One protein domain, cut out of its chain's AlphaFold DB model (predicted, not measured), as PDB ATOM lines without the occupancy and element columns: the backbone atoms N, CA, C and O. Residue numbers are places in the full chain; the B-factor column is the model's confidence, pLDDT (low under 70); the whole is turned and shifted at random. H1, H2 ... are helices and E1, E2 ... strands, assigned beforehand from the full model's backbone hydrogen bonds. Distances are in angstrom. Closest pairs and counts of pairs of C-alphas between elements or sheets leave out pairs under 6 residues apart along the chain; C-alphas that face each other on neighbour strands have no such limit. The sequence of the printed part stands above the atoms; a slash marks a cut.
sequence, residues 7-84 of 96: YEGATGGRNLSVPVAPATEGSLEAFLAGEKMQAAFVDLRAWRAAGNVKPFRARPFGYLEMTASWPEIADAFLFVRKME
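This is residues 7 to 84 of the 96 residues of the protein "Erythromycin esterase family protein" of Thermoanaerobaculia bacterium (UniProt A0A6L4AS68). The domain is built on a long, staggered four-strand sheet in which E6 pairs with E3 over one part and with E1 over another; the hairpin E1 E2 makes one end of the length, and H2 lies towards the other end with H3 beside it. H1 covers E6 slantwise on one face of the sheet, and the small hairpin E4 E5 lies next to H1. The 78 printed residues run E1, E2, H1, E3, H2, E4, E5, H3, E6, and the class is mixed, helices and strands. The four-strand sheet has the order E2, E1, E6, E3 and is mixed, while E4 and E5 are antiparallel. The whole is only just compact, close to loose, with a radius of gyration of the C-alphas of 13.4 A and spans of 46, 22 and 20 A.

E1, residues 7 to 13, forms a hairpin with E2, residues 16 to 19; N 11 and O 18 are 2.9 A apart, within hydrogen-bond range. E1 is also parallel to its neighbour E6, residues 76 to 83, with N 8 and O 81 at 2.8 A. H1, residues 28 to 34, is on the sheet at a height over the sheet of 8.3 A, over E6 and at 42 degrees to it on the local plane. E3, residues 39 to 43, is an edge strand antiparallel to E6, with N 42 and O 77 at 2.8 A. E2, H1 and E3 make a split strand-helix-strand unit, two strands running the same way with E1 and E6 between them, and its crossover is left-handed. H2, residues 44 to 49, only grazes the sheet with its residues 44 to 47. E4, residues 56 to 58, forms a hairpin with E5, residues 66 to 68, with N 58 and O 66 at 3.0 A. The closest C-alphas of H1 and E4, those of Leu 28 and Ala 58, are 5.4 A apart. H3, residues 70 to 73, touches H2, the closest C-alphas being those of Leu 44 and Pro 71, 4.9 A apart. H1 and H2 are apart. In H1 and H2 every O i to N i+4 pair is within hydrogen-bond range; H3 is too short for such a pair.

E1 begins at C-alpha 7, (112.303, 111.220, 126.360), and is 17.7 A long. E2 is 10.0 A, H1 9.8 A, E3 13.2 A and H2 8.6 A long. E4, E5 and H3 measure 6.6, 6.4 and 5.1 A. E6, 19.4 A long, runs from C-alpha 76, (126.632, 114.076, 135.027), to C-alpha 83, (112.175, 118.401, 122.873).

The two C-alphas farthest apart, those of Asn 15 and Gly 51, are 46.4 A apart. The printed part has no cut and no long link. The mean pLDDT of the printed part is 87.7, and residues 61 to 63, between E4 and E5, are under 70.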
ATOM      1  N   TYR A   7     113.184 112.356 126.083       83.62
ATOM      2  CA  TYR A   7     112.303 111.220 126.360       83.62
ATOM      3  C   TYR A   7     111.141 111.117 125.356       83.62
ATOM      4  O   TYR A   7     110.844 110.023 124.881       83.62
ATOM      5  N   GLU A   8     110.522 112.247 125.005       86.50
ATOM      6  CA  GLU A   8     109.409 112.370 124.055       86.50
ATOM      7  C   GLU A   8     109.530 113.644 123.186       86.50
ATOM      8  O   GLU A   8     110.394 114.495 123.414       86.50
ATOM      9  N   GLY A   9     108.664 113.781 122.176       86.75
ATOM     10  CA  GLY A   9     108.648 114.912 121.235       86.75
ATOM     11  C   GLY A   9     109.098 114.508 119.833       86.75
ATOM     12  O   GLY A   9     108.768 113.408 119.379       86.75
ATOM     13  N   ALA A  10     109.862 115.358 119.147       86.56
ATOM     14  CA  ALA A  10     110.361 115.067 117.805       86.56
ATOM     15  C   ALA A  10     111.801 115.555 117.562       86.56
ATOM     16  O   ALA A  10     112.306 116.466 118.213       86.56
ATOM     17  N   THR A  11     112.469 114.935 116.589       82.38
ATOM     18  CA  THR A  11     113.811 115.302 116.104       82.38
ATOM     19  C   THR A  11     113.797 115.555 114.599       82.38
ATOM     20  O   THR A  11     112.881 115.122 113.902       82.38
ATOM     21  N   GLY A  12     114.820 116.222 114.069       79.50
ATOM     22  CA  GLY A  12     114.909 116.614 112.663       79.50
ATOM     23  C   GLY A  12     114.641 118.102 112.468       79.50
ATOM     24  O   GLY A  12     114.938 118.901 113.348       79.50
ATOM     25  N   GLY A  13     114.128 118.472 111.296       70.81
ATOM     26  CA  GLY A  13     113.734 119.849 110.988       70.81
ATOM     27  C   GLY A  13     112.225 120.040 111.116       70.81
ATOM     28  O   GLY A  13     111.478 119.067 111.069       70.81
ATOM     29  N   ARG A  14     111.762 121.292 111.201       70.38
ATOM     30  CA  ARG A  14     110.331 121.639 111.321       70.38
ATOM     31  C   ARG A  14     109.435 120.931 110.297       70.38
ATOM     32  O   ARG A  14     108.368 120.443 110.644       70.38
ATOM     33  N   ASN A  15     109.887 120.850 109.046       76.56
ATOM     34  CA  ASN A  15     109.103 120.291 107.936       76.56
ATOM     35  C   ASN A  15     109.280 118.772 107.765       76.56
ATOM     36  O   ASN A  15     108.603 118.164 106.944       76.56
ATOM     37  N   LEU A  16     110.216 118.169 108.500       79.81
ATOM     38  CA  LEU A  16     110.609 116.761 108.403       79.81
ATOM     39  C   LEU A  16     111.003 116.264 109.800       79.81
ATOM     40  O   LEU A  16     112.134 115.836 110.049       79.81
ATOM     41  N   SER A  17     110.056 116.389 110.730       82.56
ATOM     42  CA  SER A  17     110.215 115.937 112.104       82.56
ATOM     43  C   SER A  17     109.853 114.459 112.219       82.56
ATOM     44  O   SER A  17     108.831 114.021 111.691       82.56
ATOM     45  N   VAL A  18     110.661 113.696 112.944       85.00
ATOM     46  CA  VAL A  18     110.390 112.297 113.279       85.00
ATOM     47  C   VAL A  18     110.125 112.213 114.779       85.00
ATOM     48  O   VAL A  18     110.957 112.711 115.545       85.00
ATOM     49  N   PRO A  19     109.015 111.591 115.215       85.94
ATOM     50  CA  PRO A  19     108.756 111.381 116.630       85.94
ATOM     51  C   PRO A  19     109.914 110.658 117.315       85.94
ATOM     52  O   PRO A  19     110.490 109.711 116.771       85.94
ATOM     53  N   VAL A  20     110.248 111.102 118.521       82.88
ATOM     54  CA  VAL A  20     111.210 110.406 119.369       82.88
ATOM     55  C   VAL A  20     110.557 109.137 119.895       82.88
ATOM     56  O   VAL A  20     109.443 109.172 120.414       82.88
ATOM     57  N   ALA A  21     111.248 108.008 119.750       76.19
ATOM     58  CA  ALA A  21     110.794 106.762 120.348       76.19
ATOM     59  C   ALA A  21     110.817 106.876 121.887       76.19
ATOM     60  O   ALA A  21     111.753 107.476 122.439       76.19
ATOM     61  N   PRO A  22     109.822 106.293 122.581       72.69
ATOM     62  CA  PRO A  22     109.787 106.289 124.041       72.69
ATOM     63  C   PRO A  22     111.052 105.636 124.612       72.69
ATOM     64  O   PRO A  22     111.681 104.806 123.950       72.69
ATOM     65  N   ALA A  23     111.447 106.013 125.834       75.12
ATOM     66  CA  ALA A  23     112.558 105.318 126.488       75.12
ATOM     67  C   ALA A  23     112.151 103.904 126.833       75.12
ATOM     68  O   ALA A  23     110.990 103.661 127.170       75.12
ATOM     69  N   THR A  24     113.106 102.982 126.780       82.12
ATOM     70  CA  THR A  24     112.802 101.628 127.206       82.12
ATOM     71  C   THR A  24     112.540 101.625 128.706       82.12
ATOM     72  O   THR A  24     113.208 102.330 129.472       82.12
ATOM     73  N   GLU A  25     111.569 100.828 129.139       85.62
ATOM     74  CA  GLU A  25     111.301 100.609 130.558       85.62
ATOM     75  C   GLU A  25     112.579 100.186 131.301       85.62
ATOM     76  O   GLU A  25     113.425  99.456 130.777       85.62
ATOM     77  N   GLY A  26     112.742 100.690 132.525       86.38
ATOM     78  CA  GLY A  26     113.935 100.454 133.343       86.38
ATOM     79  C   GLY A  26     115.165 101.293 132.969       86.38
ATOM     80  O   GLY A  26     116.202 101.159 133.618       86.38
ATOM     81  N   SER A  27     115.080 102.161 131.955       90.12
ATOM     82  CA  SER A  27     116.090 103.199 131.714       90.12
ATOM     83  C   SER A  27     116.009 104.331 132.746       90.12
ATOM     84  O   SER A  27     114.964 104.561 133.365       90.12
ATOM     85  N   LEU A  28     117.108 105.073 132.906       90.56
ATOM     86  CA  LEU A  28     117.137 106.279 133.732       90.56
ATOM     87  C   LEU A  28     116.086 107.300 133.268       90.56
ATOM     88  O   LEU A  28     115.419 107.917 134.095       90.56
ATOM     89  N   GLU A  29     115.898 107.462 131.959       90.00
ATOM     90  CA  GLU A  29     114.924 108.397 131.402       90.00
ATOM     91  C   GLU A  29     113.486 107.970 131.718       90.00
ATOM     92  O   GLU A  29     112.665 108.825 132.050       90.00
ATOM     93  N   ALA A  30     113.180 106.667 131.670       90.00
ATOM     94  CA  ALA A  30     111.873 106.143 132.073       90.00
ATOM     95  C   ALA A  30     111.593 106.386 133.562       90.00
ATOM     96  O   ALA A  30     110.490 106.802 133.914       90.00
ATOM     97  N   PHE A  31     112.597 106.196 134.425       92.12
ATOM     98  CA  PHE A  31     112.483 106.516 135.848       92.12
ATOM     99  C   PHE A  31     112.186 108.008 136.067       92.12
ATOM    100  O   PHE A  31     111.180 108.354 136.681       92.12
ATOM    101  N   LEU A  32     112.999 108.903 135.496       92.56
ATOM    102  CA  LEU A  32     112.824 110.354 135.647       92.56
ATOM    103  C   LEU A  32     111.485 110.846 135.071       92.56
ATOM    104  O   LEU A  32     110.841 111.726 135.649       92.56
ATOM    105  N   ALA A  33     111.032 110.266 133.958       90.62
ATOM    106  CA  ALA A  33     109.724 110.562 133.383       90.62
ATOM    107  C   ALA A  33     108.564 110.069 134.268       90.62
ATOM    108  O   ALA A  33     107.548 110.771 134.362       90.62
ATOM    109  N   GLY A  34     108.716 108.906 134.914       92.19
ATOM    110  CA  GLY A  34     107.780 108.345 135.896       92.19
ATOM    111  C   GLY A  34     107.646 109.214 137.147       92.19
ATOM    112  O   GLY A  34     106.530 109.477 137.594       92.19
ATOM    113  N   GLU A  35     108.757 109.799 137.600       95.06
ATOM    114  CA  GLU A  35     108.809 110.833 138.648       95.06
ATOM    115  C   GLU A  35     108.273 112.204 138.182       95.06
ATOM    116  O   GLU A  35     108.361 113.204 138.892       95.06
ATOM    117  N   LYS A  36     107.695 112.275 136.974       93.50
ATOM    118  CA  LYS A  36     107.089 113.476 136.372       93.50
ATOM    119  C   LYS A  36     108.057 114.655 136.200       93.50
ATOM    120  O   LYS A  36     107.607 115.786 135.994       93.50
ATOM    121  N   MET A  37     109.367 114.402 136.191       92.62
ATOM    122  CA  MET A  37     110.377 115.428 135.932       92.62
ATOM    123  C   MET A  37     110.231 115.963 134.502       92.62
ATOM    124  O   MET A  37     109.970 115.207 133.563       92.62
ATOM    125  N   GLN A  38     110.401 117.276 134.332       91.19
ATOM    126  CA  GLN A  38     110.444 117.921 133.011       91.19
ATOM    127  C   GLN A  38     111.879 118.091 132.516       91.19
ATOM    128  O   GLN A  38     112.164 117.917 131.335       91.19
ATOM    129  N   ALA A  39     112.785 118.385 133.441       90.81
ATOM    130  CA  ALA A  39     114.217 118.365 133.234       90.81
ATOM    131  C   ALA A  39     114.887 117.941 134.542       90.81
ATOM    132  O   ALA A  39     114.337 118.172 135.621       90.81
ATOM    133  N   ALA A  40     116.057 117.319 134.451       91.62
ATOM    134  CA  ALA A  40     116.849 116.969 135.621       91.62
ATOM    135  C   ALA A  40     118.337 117.018 135.295       91.62
ATOM    136  O   ALA A  40     118.759 116.626 134.208       91.62
ATOM    137  N   PHE A  41     119.130 117.466 136.261       92.06
ATOM    138  CA  PHE A  41     120.575 117.298 136.245       92.06
ATOM    139  C   PHE A  41     120.929 116.178 137.220       92.06
ATOM    140  O   PHE A  41     120.670 116.288 138.417       92.06
ATOM    141  N   VAL A  42     121.480 115.086 136.702       91.69
ATOM    142  CA  VAL A  42     121.846 113.907 137.487       91.69
ATOM    143  C   VAL A  42     123.349 113.943 137.715       91.69
ATOM    144  O   VAL A  42     124.109 113.689 136.786       91.69
ATOM    145  N   ASP A  43     123.778 114.267 138.936       94.19
ATOM    146  CA  ASP A  43     125.195 114.258 139.316       94.19
ATOM    147  C   ASP A  43     125.658 112.828 139.628       94.19
ATOM    148  O   ASP A  43     125.349 112.260 140.678       94.19
ATOM    149  N   LEU A  44     126.418 112.244 138.707       94.62
ATOM    150  CA  LEU A  44     126.924 110.880 138.821       94.62
ATOM    151  C   LEU A  44     128.189 110.803 139.688       94.62
ATOM    152  O   LEU A  44     128.526 109.728 140.183       94.62
ATOM    153  N   ARG A  45     128.868 111.929 139.951       96.12
ATOM    154  CA  ARG A  45     130.042 111.958 140.843       96.12
ATOM    155  C   ARG A  45     129.649 111.604 142.267       96.12
ATOM    156  O   ARG A  45     130.393 110.896 142.939       96.12
ATOM    157  N   ALA A  46     128.471 112.050 142.703       93.69
ATOM    158  CA  ALA A  46     127.919 111.691 144.005       93.69
ATOM    159  C   ALA A  46     127.680 110.176 144.114       93.69
ATOM    160  O   ALA A  46     127.972 109.569 145.142       93.69
ATOM    161  N   TRP A  47     127.214 109.541 143.034       93.69
ATOM    162  CA  TRP A  47     126.988 108.095 142.998       93.69
ATOM    163  C   TRP A  47     128.307 107.327 143.007       93.69
ATOM    164  O   TRP A  47     128.459 106.395 143.793       93.69
ATOM    165  N   ARG A  48     129.288 107.770 142.209       95.00
ATOM    166  CA  ARG A  48     130.652 107.226 142.222       95.00
ATOM    167  C   ARG A  48     131.290 107.340 143.607       95.00
ATOM    168  O   ARG A  48     131.846 106.361 144.092       95.00
ATOM    169  N   ALA A  49     131.174 108.492 144.268       94.94
ATOM    170  CA  ALA A  49     131.694 108.708 145.620       94.94
ATOM    171  C   ALA A  49     131.021 107.801 146.665       94.94
ATOM    172  O   ALA A  49     131.678 107.338 147.592       94.94
ATOM    173  N   ALA A  50     129.734 107.494 146.484       94.31
ATOM    174  CA  ALA A  50     129.003 106.521 147.293       94.31
ATOM    175  C   ALA A  50     129.290 105.051 146.910       94.31
ATOM    176  O   ALA A  50     128.668 104.144 147.460       94.31
ATOM    177  N   GLY A  51     130.190 104.795 145.952       92.69
ATOM    178  CA  GLY A  51     130.504 103.454 145.447       92.69
ATOM    179  C   GLY A  51     129.404 102.826 144.580       92.69
ATOM    180  O   GLY A  51     129.472 101.642 144.252       92.69
ATOM    181  N   ASN A  52     128.382 103.591 144.189       91.38
ATOM    182  CA  ASN A  52     127.293 103.116 143.345       91.38
ATOM    183  C   ASN A  52     127.640 103.278 141.859       91.38
ATOM    184  O   ASN A  52     127.195 104.213 141.198       91.38
ATOM    185  N   VAL A  53     128.442 102.346 141.342       92.19
ATOM    186  CA  VAL A  53     128.906 102.311 139.940       92.19
ATOM    187  C   VAL A  53     128.220 101.222 139.109       92.19
ATOM    188  O   VAL A  53     128.695 100.850 138.040       92.19
ATOM    189  N   LYS A  54     127.107 100.668 139.605       94.38
ATOM    190  CA  LYS A  54     126.407  99.569 138.928       94.38
ATOM    191  C   LYS A  54     125.956  99.995 137.525       94.38
ATOM    192  O   LYS A  54     125.453 101.112 137.377       94.38
ATOM    193  N   PRO A  55     126.065  99.112 136.517       95.00
ATOM    194  CA  PRO A  55     125.563  99.412 135.189       95.00
ATOM    195  C   PRO A  55     124.066  99.698 135.201       95.00
ATOM    196  O   PRO A  55     123.285  98.957 135.801       95.00
ATOM    197  N   PHE A  56     123.661 100.738 134.483       93.00
ATOM    198  CA  PHE A  56     122.257 101.009 134.209       93.00
ATOM    199  C   PHE A  56     122.080 101.492 132.776       93.00
ATOM    200  O   PHE A  56     123.033 101.841 132.077       93.00
ATOM    201  N   ARG A  57     120.838 101.449 132.311       92.44
ATOM    202  CA  ARG A  57     120.473 101.809 130.948       92.44
ATOM    203  C   ARG A  57     120.168 103.300 130.864       92.44
ATOM    204  O   ARG A  57     119.374 103.795 131.660       92.44
ATOM    205  N   ALA A  58     120.784 103.992 129.912       90.50
ATOM    206  CA  ALA A  58     120.523 105.405 129.648       90.50
ATOM    207  C   ALA A  58     120.761 105.758 128.171       90.50
ATOM    208  O   ALA A  58     121.402 105.006 127.428       90.50
ATOM    209  N   ARG A  59     120.270 106.929 127.762       84.69
ATOM    210  CA  ARG A  59     120.519 107.605 126.484       84.69
ATOM    211  C   ARG A  59     121.387 108.844 126.725       84.69
ATOM    212  O   ARG A  59     120.880 109.966 126.770       84.69
ATOM    213  N   PRO A  60     122.709 108.681 126.886       76.06
ATOM    214  CA  PRO A  60     123.583 109.818 127.155       76.06
ATOM    215  C   PRO A  60     123.647 110.733 125.930       76.06
ATOM    216  O   PRO A  60     123.767 110.241 124.816       76.06
ATOM    217  N   PHE A  61     123.619 112.055 126.110       69.31
ATOM    218  CA  PHE A  61     123.984 113.050 125.076       69.31
ATOM    219  C   PHE A  61     123.323 112.861 123.703       69.31
ATOM    220  O   PHE A  61     123.879 113.214 122.665       69.31
ATOM    221  N   GLY A  62     122.134 112.274 123.701       66.81
ATOM    222  CA  GLY A  62     121.410 111.966 122.494       66.81
ATOM    223  C   GLY A  62     121.901 110.739 121.756       66.81
ATOM    224  O   GLY A  62     121.357 110.476 120.714       66.81
ATOM    225  N   TYR A  63     122.840 109.936 122.235       67.06
ATOM    226  CA  TYR A  63     123.186 108.660 121.609       67.06
ATOM    227  C   TYR A  63     122.048 107.627 121.680       67.06
ATOM    228  O   TYR A  63     121.004 107.825 122.306       67.06
ATOM    229  N   LEU A  64     122.260 106.493 121.004       78.00
ATOM    230  CA  LEU A  64     121.419 105.315 121.190       78.00
ATOM    231  C   LEU A  64     121.424 104.882 122.657       78.00
ATOM    232  O   LEU A  64     122.407 105.069 123.375       78.00
ATOM    233  N   GLU A  65     120.321 104.278 123.078       84.88
ATOM    234  CA  GLU A  65     120.208 103.704 124.412       84.88
ATOM    235  C   GLU A  65     121.254 102.606 124.610       84.88
ATOM    236  O   GLU A  65     121.412 101.726 123.760       84.88
ATOM    237  N   MET A  66     121.968 102.657 125.733       88.69
ATOM    238  CA  MET A  66     122.979 101.662 126.070       88.69
ATOM    239  C   MET A  66     123.071 101.430 127.579       88.69
ATOM    240  O   MET A  66     122.715 102.285 128.394       88.69
ATOM    241  N   THR A  67     123.546 100.242 127.951       92.81
ATOM    242  CA  THR A  67     123.821  99.876 129.342       92.81
ATOM    243  C   THR A  67     125.310 100.027 129.603       92.81
ATOM    244  O   THR A  67     126.115  99.382 128.933       92.81
ATOM    245  N   ALA A  68     125.671 100.844 130.588       93.00
ATOM    246  CA  ALA A  68     127.055 101.034 130.997       93.00
ATOM    247  C   ALA A  68     127.140 101.425 132.477       93.00
ATOM    248  O   ALA A  68     126.149 101.855 133.075       93.00
ATOM    249  N   SER A  69     128.332 101.305 133.060       95.12
ATOM    250  CA  SER A  69     128.665 101.865 134.375       95.12
ATOM    251  C   SER A  69     128.824 103.384 134.274       95.12
ATOM    252  O   SER A  69     129.924 103.922 134.357       95.12
ATOM    253  N   TRP A  70     127.727 104.103 134.040       93.88
ATOM    254  CA  TRP A  70     127.768 105.537 133.738       93.88
ATOM    255  C   TRP A  70     128.542 106.411 134.728       93.88
ATOM    256  O   TRP A  70     129.255 107.292 134.250       93.88
ATOM    257  N   PRO A  71     128.499 106.179 136.056       95.25
ATOM    258  CA  PRO A  71     129.281 106.973 137.004       95.25
ATOM    259  C   PRO A  71     130.804 106.851 136.829       95.25
ATOM    260  O   PRO A  71     131.552 107.692 137.329       95.25
ATOM    261  N   GLU A  72     131.282 105.831 136.109       95.50
ATOM    262  CA  GLU A  72     132.697 105.676 135.742       95.50
ATOM    263  C   GLU A  72     133.067 106.435 134.456       95.50
ATOM    264  O   GLU A  72     134.242 106.697 134.222       95.50
ATOM    265  N   ILE A  73     132.081 106.797 133.630       92.81
ATOM    266  CA  ILE A  73     132.288 107.301 132.261       92.81
ATOM    267  C   ILE A  73     131.919 108.785 132.142       92.81
ATOM    268  O   ILE A  73     132.531 109.519 131.368       92.81
ATOM    269  N   ALA A  74     130.917 109.235 132.895       92.31
ATOM    270  CA  ALA A  74     130.405 110.595 132.859       92.31
ATOM    271  C   ALA A  74     130.260 111.155 134.276       92.31
ATOM    272  O   ALA A  74     129.921 110.439 135.216       92.31
ATOM    273  N   ASP A  75     130.474 112.461 134.421       93.75
ATOM    274  CA  ASP A  75     130.280 113.142 135.702       93.75
ATOM    275  C   ASP A  75     128.815 113.502 135.955       93.75
ATOM    276  O   ASP A  75     128.379 113.552 137.104       93.75
ATOM    277  N   ALA A  76     128.040 113.748 134.900       92.00
ATOM    278  CA  ALA A  76     126.632 114.076 135.027       92.00
ATOM    279  C   ALA A  76     125.857 113.815 133.741       92.00
ATOM    280  O   ALA A  76     126.433 113.814 132.651       92.00
ATOM    281  N   PHE A  77     124.539 113.690 133.884       90.94
ATOM    282  CA  PHE A  77     123.585 113.698 132.779       90.94
ATOM    283  C   PHE A  77     122.604 114.856 132.879       90.94
ATOM    284  O   PHE A  77     122.183 115.249 133.966       90.94
ATOM    285  N   LEU A  78     122.201 115.352 131.712       88.44
ATOM    286  CA  LEU A  78     121.052 116.228 131.564       88.44
ATOM    287  C   LEU A  78     119.904 115.416 130.968       88.44
ATOM    288  O   LEU A  78     120.012 114.896 129.861       88.44
ATOM    289  N   PHE A  79     118.807 115.346 131.702       88.38
ATOM    290  CA  PHE A  79     117.539 114.829 131.224       88.38
ATOM    291  C   PHE A  79     116.648 115.992 130.802       88.38
ATOM    292  O   PHE A  79     116.493 116.964 131.542       88.38
ATOM    293  N   VAL A  80     116.018 115.851 129.639       88.12
ATOM    294  CA  VAL A  80     114.931 116.711 129.176       88.12
ATOM    295  C   VAL A  80     113.791 115.800 128.746       88.12
ATOM    296  O   VAL A  80     113.976 114.911 127.914       88.12
ATOM    297  N   ARG A  81     112.603 116.012 129.311       88.69
ATOM    298  CA  ARG A  81     111.439 115.179 129.017       88.69
ATOM    299  C   ARG A  81     111.028 115.336 127.560       88.69
ATOM    300  O   ARG A  81     110.985 114.355 126.832       88.69
ATOM    301  N   LYS A  82     110.766 116.567 127.129       87.94
ATOM    302  CA  LYS A  82     110.257 116.853 125.789       87.94
ATOM    303  C   LYS A  82     111.169 117.819 125.046       87.94
ATOM    304  O   LYS A  82     111.509 118.870 125.581       87.94
ATOM    305  N   MET A  83     111.521 117.482 123.808       86.56
ATOM    306  CA  MET A  83     112.175 118.401 122.873       86.56
ATOM    307  C   MET A  83     111.437 118.416 121.539       86.56
ATOM    308  O   MET A  83     110.866 117.414 121.119       86.56
ATOM    309  N   GLU A  84     111.483 119.561 120.870       86.44
ATOM    310  CA  GLU A  84     110.969 119.748 119.518       86.44
ATOM    311  C   GLU A  84     112.082 120.339 118.643       86.44
ATOM    312  O   GLU A  84     112.995 120.985 119.175       86.44
TER     313      GLU A  84